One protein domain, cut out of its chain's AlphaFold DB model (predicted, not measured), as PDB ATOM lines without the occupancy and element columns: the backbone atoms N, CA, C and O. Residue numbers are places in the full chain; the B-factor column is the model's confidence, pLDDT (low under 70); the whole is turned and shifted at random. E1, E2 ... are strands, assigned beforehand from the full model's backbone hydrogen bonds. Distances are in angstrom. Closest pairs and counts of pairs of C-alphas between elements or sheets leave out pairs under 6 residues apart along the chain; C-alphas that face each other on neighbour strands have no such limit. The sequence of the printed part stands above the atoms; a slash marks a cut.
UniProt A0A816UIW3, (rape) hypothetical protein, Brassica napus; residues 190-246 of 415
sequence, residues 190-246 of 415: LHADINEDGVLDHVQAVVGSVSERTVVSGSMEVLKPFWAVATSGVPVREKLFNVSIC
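AT A GLANCE: This is residues 190 to 246 of the 415 residues of the protein "(rape) hypothetical protein" of Brassica napus (UniProt A0A816UIW3). Little is regular here: a twisted sheet with a long loop, residues 207 to 226, folding back over one face. Strands E1, E2, E3, E4 form a meander, each the antiparallel neighbour of the one before. With no named helix it is all strand, though these hold under half of 57 printed residues; the whole is compact, radius of gyration of the C-alphas 11.5 A, spanning 37 by 21 by 14 A.

IN THESE COORDINATES: Find C-alpha 190 at (-41.404, -48.463, -5.971), where E1, residues 190 to 192, begins. E2 is residues 201 to 206, E3 227 to 232, E4 238 to 244, 18.6 A long, ending at (-53.836, -43.437, 5.301).

HOW THE PARTS SIT: Within hydrogen-bond range lie N 190 and O 203, 2.8 A, in hairpin E1-E2; N 204 and O 229, 2.9 A, in hairpin E2-E3; N 230 and O 241, 3.0 A, in hairpin E3-E4. E1 and E4 are apart.

THE WHOLE: The printed part has no cut; residues 207 to 226, the long link, and 245 to 246 have pLDDT under 70.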
ATOM      1  N   LEU A 190     -41.812 -49.244  -4.806       84.62
ATOM      2  CA  LEU A 190     -41.404 -48.463  -5.971       84.62
ATOM      3  C   LEU A 190     -40.191 -47.610  -5.596       84.62
ATOM      4  O   LEU A 190     -40.261 -46.833  -4.646       84.62
ATOM      5  N   HIS A 191     -39.102 -47.732  -6.350       88.38
ATOM      6  CA  HIS A 191     -37.897 -46.922  -6.180       88.38
ATOM      7  C   HIS A 191     -37.746 -45.949  -7.349       88.38
ATOM      8  O   HIS A 191     -37.608 -46.374  -8.500       88.38
ATOM      9  N   ALA A 192     -37.792 -44.650  -7.066       88.00
ATOM     10  CA  ALA A 192     -37.650 -43.573  -8.046       88.00
ATOM     11  C   ALA A 192     -37.262 -42.267  -7.340       88.00
ATOM     12  O   ALA A 192     -37.447 -42.151  -6.139       88.00
ATOM     13  N   ASP A 193     -36.721 -41.295  -8.068       84.31
ATOM     14  CA  ASP A 193     -36.561 -39.922  -7.572       84.31
ATOM     15  C   ASP A 193     -37.896 -39.202  -7.764       84.31
ATOM     16  O   ASP A 193     -38.255 -38.834  -8.882       84.31
ATOM     17  N   ILE A 194     -38.701 -39.160  -6.704       80.62
ATOM     18  CA  ILE A 194     -40.105 -38.753  -6.779       80.62
ATOM     19  C   ILE A 194     -40.212 -37.243  -6.586       80.62
ATOM     20  O   ILE A 194     -41.004 -36.597  -7.265       80.62
ATOM     21  N   ASN A 195     -39.397 -36.670  -5.703       77.31
ATOM     22  CA  ASN A 195     -39.364 -35.232  -5.435       77.31
ATOM     23  C   ASN A 195     -38.373 -34.445  -6.324       77.31
ATOM     24  O   ASN A 195     -38.237 -33.235  -6.136       77.31
ATOM     25  N   GLU A 196     -37.703 -35.109  -7.273       77.25
ATOM     26  CA  GLU A 196     -36.697 -34.547  -8.187       77.25
ATOM     27  C   GLU A 196     -35.470 -33.913  -7.491       77.25
ATOM     28  O   GLU A 196     -34.814 -33.016  -8.038       77.25
ATOM     29  N   ASP A 197     -35.103 -34.363  -6.287       77.00
ATOM     30  CA  ASP A 197     -33.888 -33.904  -5.594       77.00
ATOM     31  C   ASP A 197     -32.620 -34.704  -6.003       77.00
ATOM     32  O   ASP A 197     -31.471 -34.419  -5.605       77.00
ATOM     33  N   GLY A 198     -32.801 -35.701  -6.873       78.62
ATOM     34  CA  GLY A 198     -31.787 -36.629  -7.352       78.62
ATOM     35  C   GLY A 198     -31.452 -37.743  -6.356       78.62
ATOM     36  O   GLY A 198     -30.510 -38.515  -6.570       78.62
ATOM     37  N   VAL A 199     -32.076 -37.780  -5.190       84.62
ATOM     38  CA  VAL A 199     -31.946 -38.874  -4.235       84.62
ATOM     39  C   VAL A 199     -32.967 -39.936  -4.622       84.62
ATOM     40  O   VAL A 199     -34.042 -39.659  -5.131       84.62
ATOM     41  N   LEU A 200     -32.573 -41.196  -4.477       85.31
ATOM     42  CA  LEU A 200     -33.488 -42.287  -4.755       85.31
ATOM     43  C   LEU A 200     -34.469 -42.411  -3.589       85.31
ATOM     44  O   LEU A 200     -34.033 -42.648  -2.457       85.31
ATOM     45  N   ASP A 201     -35.757 -42.290  -3.880       86.88
ATOM     46  CA  ASP A 201     -36.838 -42.483  -2.926       86.88
ATOM     47  C   ASP A 201     -37.420 -43.888  -3.051       86.88
ATOM     48  O   ASP A 201     -37.337 -44.540  -4.093       86.88
ATOM     49  N   HIS A 202     -38.024 -44.349  -1.965       86.69
ATOM     50  CA  HIS A 202     -38.722 -45.616  -1.852       86.69
ATOM     51  C   HIS A 202     -40.156 -45.365  -1.393       86.69
ATOM     52  O   HIS A 202     -40.373 -44.722  -0.364       86.69
ATOM     53  N   VAL A 203     -41.128 -45.901  -2.129       85.38
ATOM     54  CA  VAL A 203     -42.551 -45.844  -1.780       85.38
ATOM     55  C   VAL A 203     -43.092 -47.246  -1.625       85.38
ATOM     56  O   VAL A 203     -42.937 -48.095  -2.502       85.38
ATOM     57  N   GLN A 204     -43.788 -47.463  -0.520       81.62
ATOM     58  CA  GLN A 204     -44.465 -48.709  -0.225       81.62
ATOM     59  C   GLN A 204     -45.896 -48.421   0.224       81.62
ATOM     60  O   GLN A 204     -46.145 -47.536   1.048       81.62
ATOM     61  N   ALA A 205     -46.839 -49.189  -0.313       76.31
ATOM     62  CA  ALA A 205     -48.221 -49.197   0.135       76.31
ATOM     63  C   ALA A 205     -48.498 -50.517   0.855       76.31
ATOM     64  O   ALA A 205     -48.242 -51.598   0.329       76.31
ATOM     65  N   VAL A 206     -49.021 -50.419   2.072       70.69
ATOM     66  CA  VAL A 206     -49.428 -51.562   2.880       70.69
ATOM     67  C   VAL A 206     -50.905 -51.824   2.652       70.69
ATOM     68  O   VAL A 206     -51.769 -51.056   3.087       70.69
ATOM     69  N   VAL A 207     -51.187 -52.959   2.020       61.31
ATOM     70  CA  VAL A 207     -52.529 -53.519   1.878       61.31
ATOM     71  C   VAL A 207     -52.649 -54.656   2.886       61.31
ATOM     72  O   VAL A 207     -51.872 -55.603   2.831       61.31
ATOM     73  N   GLY A 208     -53.575 -54.560   3.843       57.75
ATOM     74  CA  GLY A 208     -53.670 -55.565   4.901       57.75
ATOM     75  C   GLY A 208     -55.020 -55.601   5.603       57.75
ATOM     76  O   GLY A 208     -55.690 -54.584   5.760       57.75
ATOM     77  N   SER A 209     -55.400 -56.793   6.059       50.75
ATOM     78  CA  SER A 209     -56.440 -56.979   7.075       50.75
ATOM     79  C   SER A 209     -55.823 -56.792   8.466       50.75
ATOM     80  O   SER A 209     -54.634 -57.036   8.655       50.75
ATOM     81  N   VAL A 210     -56.619 -56.381   9.457       53.53
ATOM     82  CA  VAL A 210     -56.205 -55.960  10.820       53.53
ATOM     83  C   VAL A 210     -55.301 -56.974  11.563       53.53
ATOM     84  O   VAL A 210     -54.647 -56.620  12.544       53.53
ATOM     85  N   SER A 211     -55.221 -58.225  11.098       46.31
ATOM     86  CA  SER A 211     -54.364 -59.284  11.644       46.31
ATOM     87  C   SER A 211     -52.921 -59.317  11.116       46.31
ATOM     88  O   SER A 211     -52.098 -60.010  11.713       46.31
ATOM     89  N   GLU A 212     -52.592 -58.612  10.030       46.69
ATOM     90  CA  GLU A 212     -51.297 -58.722   9.345       46.69
ATOM     91  C   GLU A 212     -50.442 -57.470   9.598       46.69
ATOM     92  O   GLU A 212     -50.749 -56.367   9.152       46.69
ATOM     93  N   ARG A 213     -49.387 -57.627  10.408       47.56
ATOM     94  CA  ARG A 213     -48.442 -56.552  10.741       47.56
ATOM     95  C   ARG A 213     -47.319 -56.554   9.712       47.56
ATOM     96  O   ARG A 213     -46.398 -57.357   9.822       47.56
ATOM     97  N   THR A 214     -47.377 -55.655   8.740       52.25
ATOM     98  CA  THR A 214     -46.277 -55.452   7.792       52.25
ATOM     99  C   THR A 214     -45.303 -54.424   8.361       52.25
ATOM    100  O   THR A 214     -45.674 -53.289   8.678       52.25
ATOM    101  N   VAL A 215     -44.052 -54.834   8.519       52.22
ATOM    102  CA  VAL A 215     -42.944 -53.943   8.867       52.22
ATOM    103  C   VAL A 215     -42.461 -53.302   7.567       52.22
ATOM    104  O   VAL A 215     -42.284 -54.017   6.582       52.22
ATOM    105  N   VAL A 216     -42.269 -51.978   7.546       53.62
ATOM    106  CA  VAL A 216     -41.611 -51.323   6.400       53.62
ATOM    107  C   VAL A 216     -40.231 -51.928   6.274       53.62
ATOM    108  O   VAL A 216     -39.467 -51.931   7.241       53.62
ATOM    109  N   SER A 217     -39.906 -52.432   5.092       48.97
ATOM    110  CA  SER A 217     -38.591 -53.006   4.843       48.97
ATOM    111  C   SER A 217     -37.524 -51.944   5.161       48.97
ATOM    112  O   SER A 217     -37.497 -50.881   4.550       48.97
ATOM    113  N   GLY A 218     -36.708 -52.167   6.198       50.50
ATOM    114  CA  GLY A 218     -35.678 -51.219   6.656       50.50
ATOM    115  C   GLY A 218     -36.067 -50.203   7.748       50.50
ATOM    116  O   GLY A 218     -35.203 -49.430   8.157       50.50
ATOM    117  N   SER A 219     -37.299 -50.205   8.277       52.50
ATOM    118  CA  SER A 219     -37.682 -49.400   9.455       52.50
ATOM    119  C   SER A 219     -38.374 -50.254  10.517       52.50
ATOM    120  O   SER A 219     -39.193 -51.111  10.210       52.50
ATOM    121  N   MET A 220     -38.072 -50.006  11.795       47.41
ATOM    122  CA  MET A 220     -38.662 -50.739  12.927       47.41
ATOM    123  C   MET A 220     -40.096 -50.272  13.268       47.41
ATOM    124  O   MET A 220     -40.678 -50.710  14.261       47.41
ATOM    125  N   GLU A 221     -40.679 -49.383  12.458       53.47
ATOM    126  CA  GLU A 221     -42.057 -48.915  12.611       53.47
ATOM    127  C   GLU A 221     -43.051 -49.905  11.984       53.47
ATOM    128  O   GLU A 221     -43.072 -50.130  10.773       53.47
ATOM    129  N   VAL A 222     -43.911 -50.490  12.822       53.94
ATOM    130  CA  VAL A 222     -45.030 -51.338  12.387       53.94
ATOM    131  C   VAL A 222     -46.102 -50.448  11.761       53.94
ATOM    132  O   VAL A 222     -46.705 -49.628  12.461       53.94
ATOM    133  N   LEU A 223     -46.360 -50.608  10.461       56.75
ATOM    134  CA  LEU A 223     -47.425 -49.858   9.797       56.75
ATOM    135  C   LEU A 223     -48.796 -50.462  10.066       56.75
ATOM    136  O   LEU A 223     -48.970 -51.670  10.238       56.75
ATOM    137  N   LYS A 224     -49.782 -49.569  10.105       59.19
ATOM    138  CA  LYS A 224     -51.201 -49.913  10.147       59.19
ATOM    139  C   LYS A 224     -51.651 -50.393   8.752       59.19
ATOM    140  O   LYS A 224     -51.078 -49.956   7.754       59.19
ATOM    141  N   PRO A 225     -52.685 -51.248   8.661       62.56
ATOM    142  CA  PRO A 225     -53.271 -51.634   7.376       62.56
ATOM    143  C   PRO A 225     -53.830 -50.413   6.631       62.56
ATOM    144  O   PRO A 225     -54.401 -49.535   7.282       62.56
ATOM    145  N   PHE A 226     -53.706 -50.386   5.297       68.56
ATOM    146  CA  PHE A 226     -54.147 -49.300   4.401       68.56
ATOM    147  C   PHE A 226     -53.357 -47.991   4.557       68.56
ATOM    148  O   PHE A 226     -53.932 -46.911   4.709       68.56
ATOM    149  N   TRP A 227     -52.026 -48.075   4.542       72.62
ATOM    150  CA  TRP A 227     -51.133 -46.915   4.662       72.62
ATOM    151  C   TRP A 227     -50.129 -46.853   3.512       72.62
ATOM    152  O   TRP A 227     -49.582 -47.878   3.112       72.62
ATOM    153  N   ALA A 228     -49.870 -45.647   3.006       79.44
ATOM    154  CA  ALA A 228     -48.784 -45.345   2.080       79.44
ATOM    155  C   ALA A 228     -47.649 -44.654   2.836       79.44
ATOM    156  O   ALA A 228     -47.878 -43.680   3.560       79.44
ATOM    157  N   VAL A 229     -46.424 -45.126   2.625       82.19
ATOM    158  CA  VAL A 229     -45.208 -44.503   3.147       82.19
ATOM    159  C   VAL A 229     -44.239 -44.252   2.010       82.19
ATOM    160  O   VAL A 229     -43.967 -45.147   1.215       82.19
ATOM    161  N   ALA A 230     -43.688 -43.043   1.981       84.25
ATOM    162  CA  ALA A 230     -42.556 -42.691   1.144       84.25
ATOM    163  C   ALA A 230     -41.371 -42.280   2.018       84.25
ATOM    164  O   ALA A 230     -41.517 -41.534   2.990       84.25
ATOM    165  N   THR A 231     -40.188 -42.758   1.662       84.75
ATOM    166  CA  THR A 231     -38.921 -42.475   2.339       84.75
ATOM    167  C   THR A 231     -37.869 -42.084   1.320       84.75
ATOM    168  O   THR A 231     -37.819 -42.687   0.255       84.75
ATOM    169  N   SER A 232     -37.003 -41.137   1.663       85.38
ATOM    170  CA  SER A 232     -35.891 -40.724   0.815       85.38
ATOM    171  C   SER A 232     -34.574 -41.352   1.269       85.38
ATOM    172  O   SER A 232     -34.261 -41.426   2.469       85.38
ATOM    173  N   GLY A 233     -33.783 -41.788   0.290       80.44
ATOM    174  CA  GLY A 233     -32.450 -42.347   0.461       80.44
ATOM    175  C   GLY A 233     -32.403 -43.873   0.453       80.44
ATOM    176  O   GLY A 233     -33.268 -44.560   0.992       80.44
ATOM    177  N   VAL A 234     -31.309 -44.403  -0.100       77.12
ATOM    178  CA  VAL A 234     -30.937 -45.821  -0.023       77.12
ATOM    179  C   VAL A 234     -29.515 -45.913   0.550       77.12
ATOM    180  O   VAL A 234     -28.559 -45.574  -0.154       77.12
ATOM    181  N   PRO A 235     -29.331 -46.300   1.831       73.50
ATOM    182  CA  PRO A 235     -30.357 -46.655   2.825       73.50
ATOM    183  C   PRO A 235     -31.202 -45.448   3.274       73.50
ATOM    184  O   PRO A 235     -30.759 -44.306   3.131       73.50
ATOM    185  N   VAL A 236     -32.388 -45.716   3.834       76.12
ATOM    186  CA  VAL A 236     -33.379 -44.702   4.243       76.12
ATOM    187  C   VAL A 236     -32.765 -43.667   5.187       76.12
ATOM    188  O   VAL A 236     -32.158 -44.017   6.200       76.12
ATOM    189  N   ARG A 237     -32.934 -42.384   4.854       76.81
ATOM    190  CA  ARG A 237     -32.440 -41.247   5.652       76.81
ATOM    191  C   ARG A 237     -33.564 -40.410   6.232       76.81
ATOM    192  O   ARG A 237     -33.442 -39.925   7.352       76.81
ATOM    193  N   GLU A 238     -34.632 -40.242   5.465       77.19
ATOM    194  CA  GLU A 238     -35.736 -39.351   5.796       77.19
ATOM    195  C   GLU A 238     -37.071 -39.961   5.364       77.19
ATOM    196  O   GLU A 238     -37.137 -40.736   4.411       77.19
ATOM    197  N   LYS A 239     -38.146 -39.624   6.077       79.31
ATOM    198  CA  LYS A 239     -39.514 -40.013   5.726       79.31
ATOM    199  C   LYS A 239     -40.181 -38.837   5.015       79.31
ATOM    200  O   LYS A 239     -40.357 -37.795   5.636       79.31
ATOM    201  N   LEU A 240     -40.550 -39.015   3.746       77.88
ATOM    202  CA  LEU A 240     -41.185 -37.979   2.927       77.88
ATOM    203  C   LEU A 240     -42.654 -37.792   3.316       77.88
ATOM    204  O   LEU A 240     -43.077 -36.687   3.644       77.88
ATOM    205  N   PHE A 241     -43.433 -38.878   3.337       75.38
ATOM    206  CA  PHE A 241     -44.819 -38.835   3.804       75.38
ATOM    207  C   PHE A 241     -45.293 -40.177   4.370       75.38
ATOM    208  O   PHE A 241     -44.704 -41.234   4.136       75.38
ATOM    209  N   ASN A 242     -46.372 -40.110   5.155       78.81
ATOM    210  CA  ASN A 242     -47.037 -41.244   5.790       78.81
ATOM    211  C   ASN A 242     -48.540 -40.964   5.859       78.81
ATOM    212  O   ASN A 242     -48.964 -40.149   6.679       78.81
ATOM    213  N   VAL A 243     -49.332 -41.587   4.991       71.44
ATOM    214  CA  VAL A 243     -50.748 -41.230   4.811       71.44
ATOM    215  C   VAL A 243     -51.622 -42.480   4.802       71.44
ATOM    216  O   VAL A 243     -51.232 -43.521   4.278       71.44
ATOM    217  N   SER A 244     -52.819 -42.385   5.385       74.06
ATOM    218  CA  SER A 244     -53.836 -43.437   5.301       74.06
ATOM    219  C   SER A 244     -54.528 -43.424   3.935       74.06
ATOM    220  O   SER A 244     -55.054 -42.389   3.532       74.06
ATOM    221  N   ILE A 245     -54.601 -44.579   3.274       69.62
ATOM    222  CA  ILE A 245     -55.276 -44.788   1.977       69.62
ATOM    223  C   ILE A 245     -56.698 -45.366   2.177       69.62
ATOM    224  O   ILE A 245     -57.296 -45.918   1.260       69.62
ATOM    225  N   CYS A 246     -57.251 -45.302   3.393       63.59
ATOM    226  CA  CYS A 246     -58.578 -45.847   3.690       63.59
ATOM    227  C   CYS A 246     -59.687 -45.079   2.957       63.59
ATOM    228  O   CYS A 246     -59.777 -43.855   3.062       63.59
TER     229      CYS A 246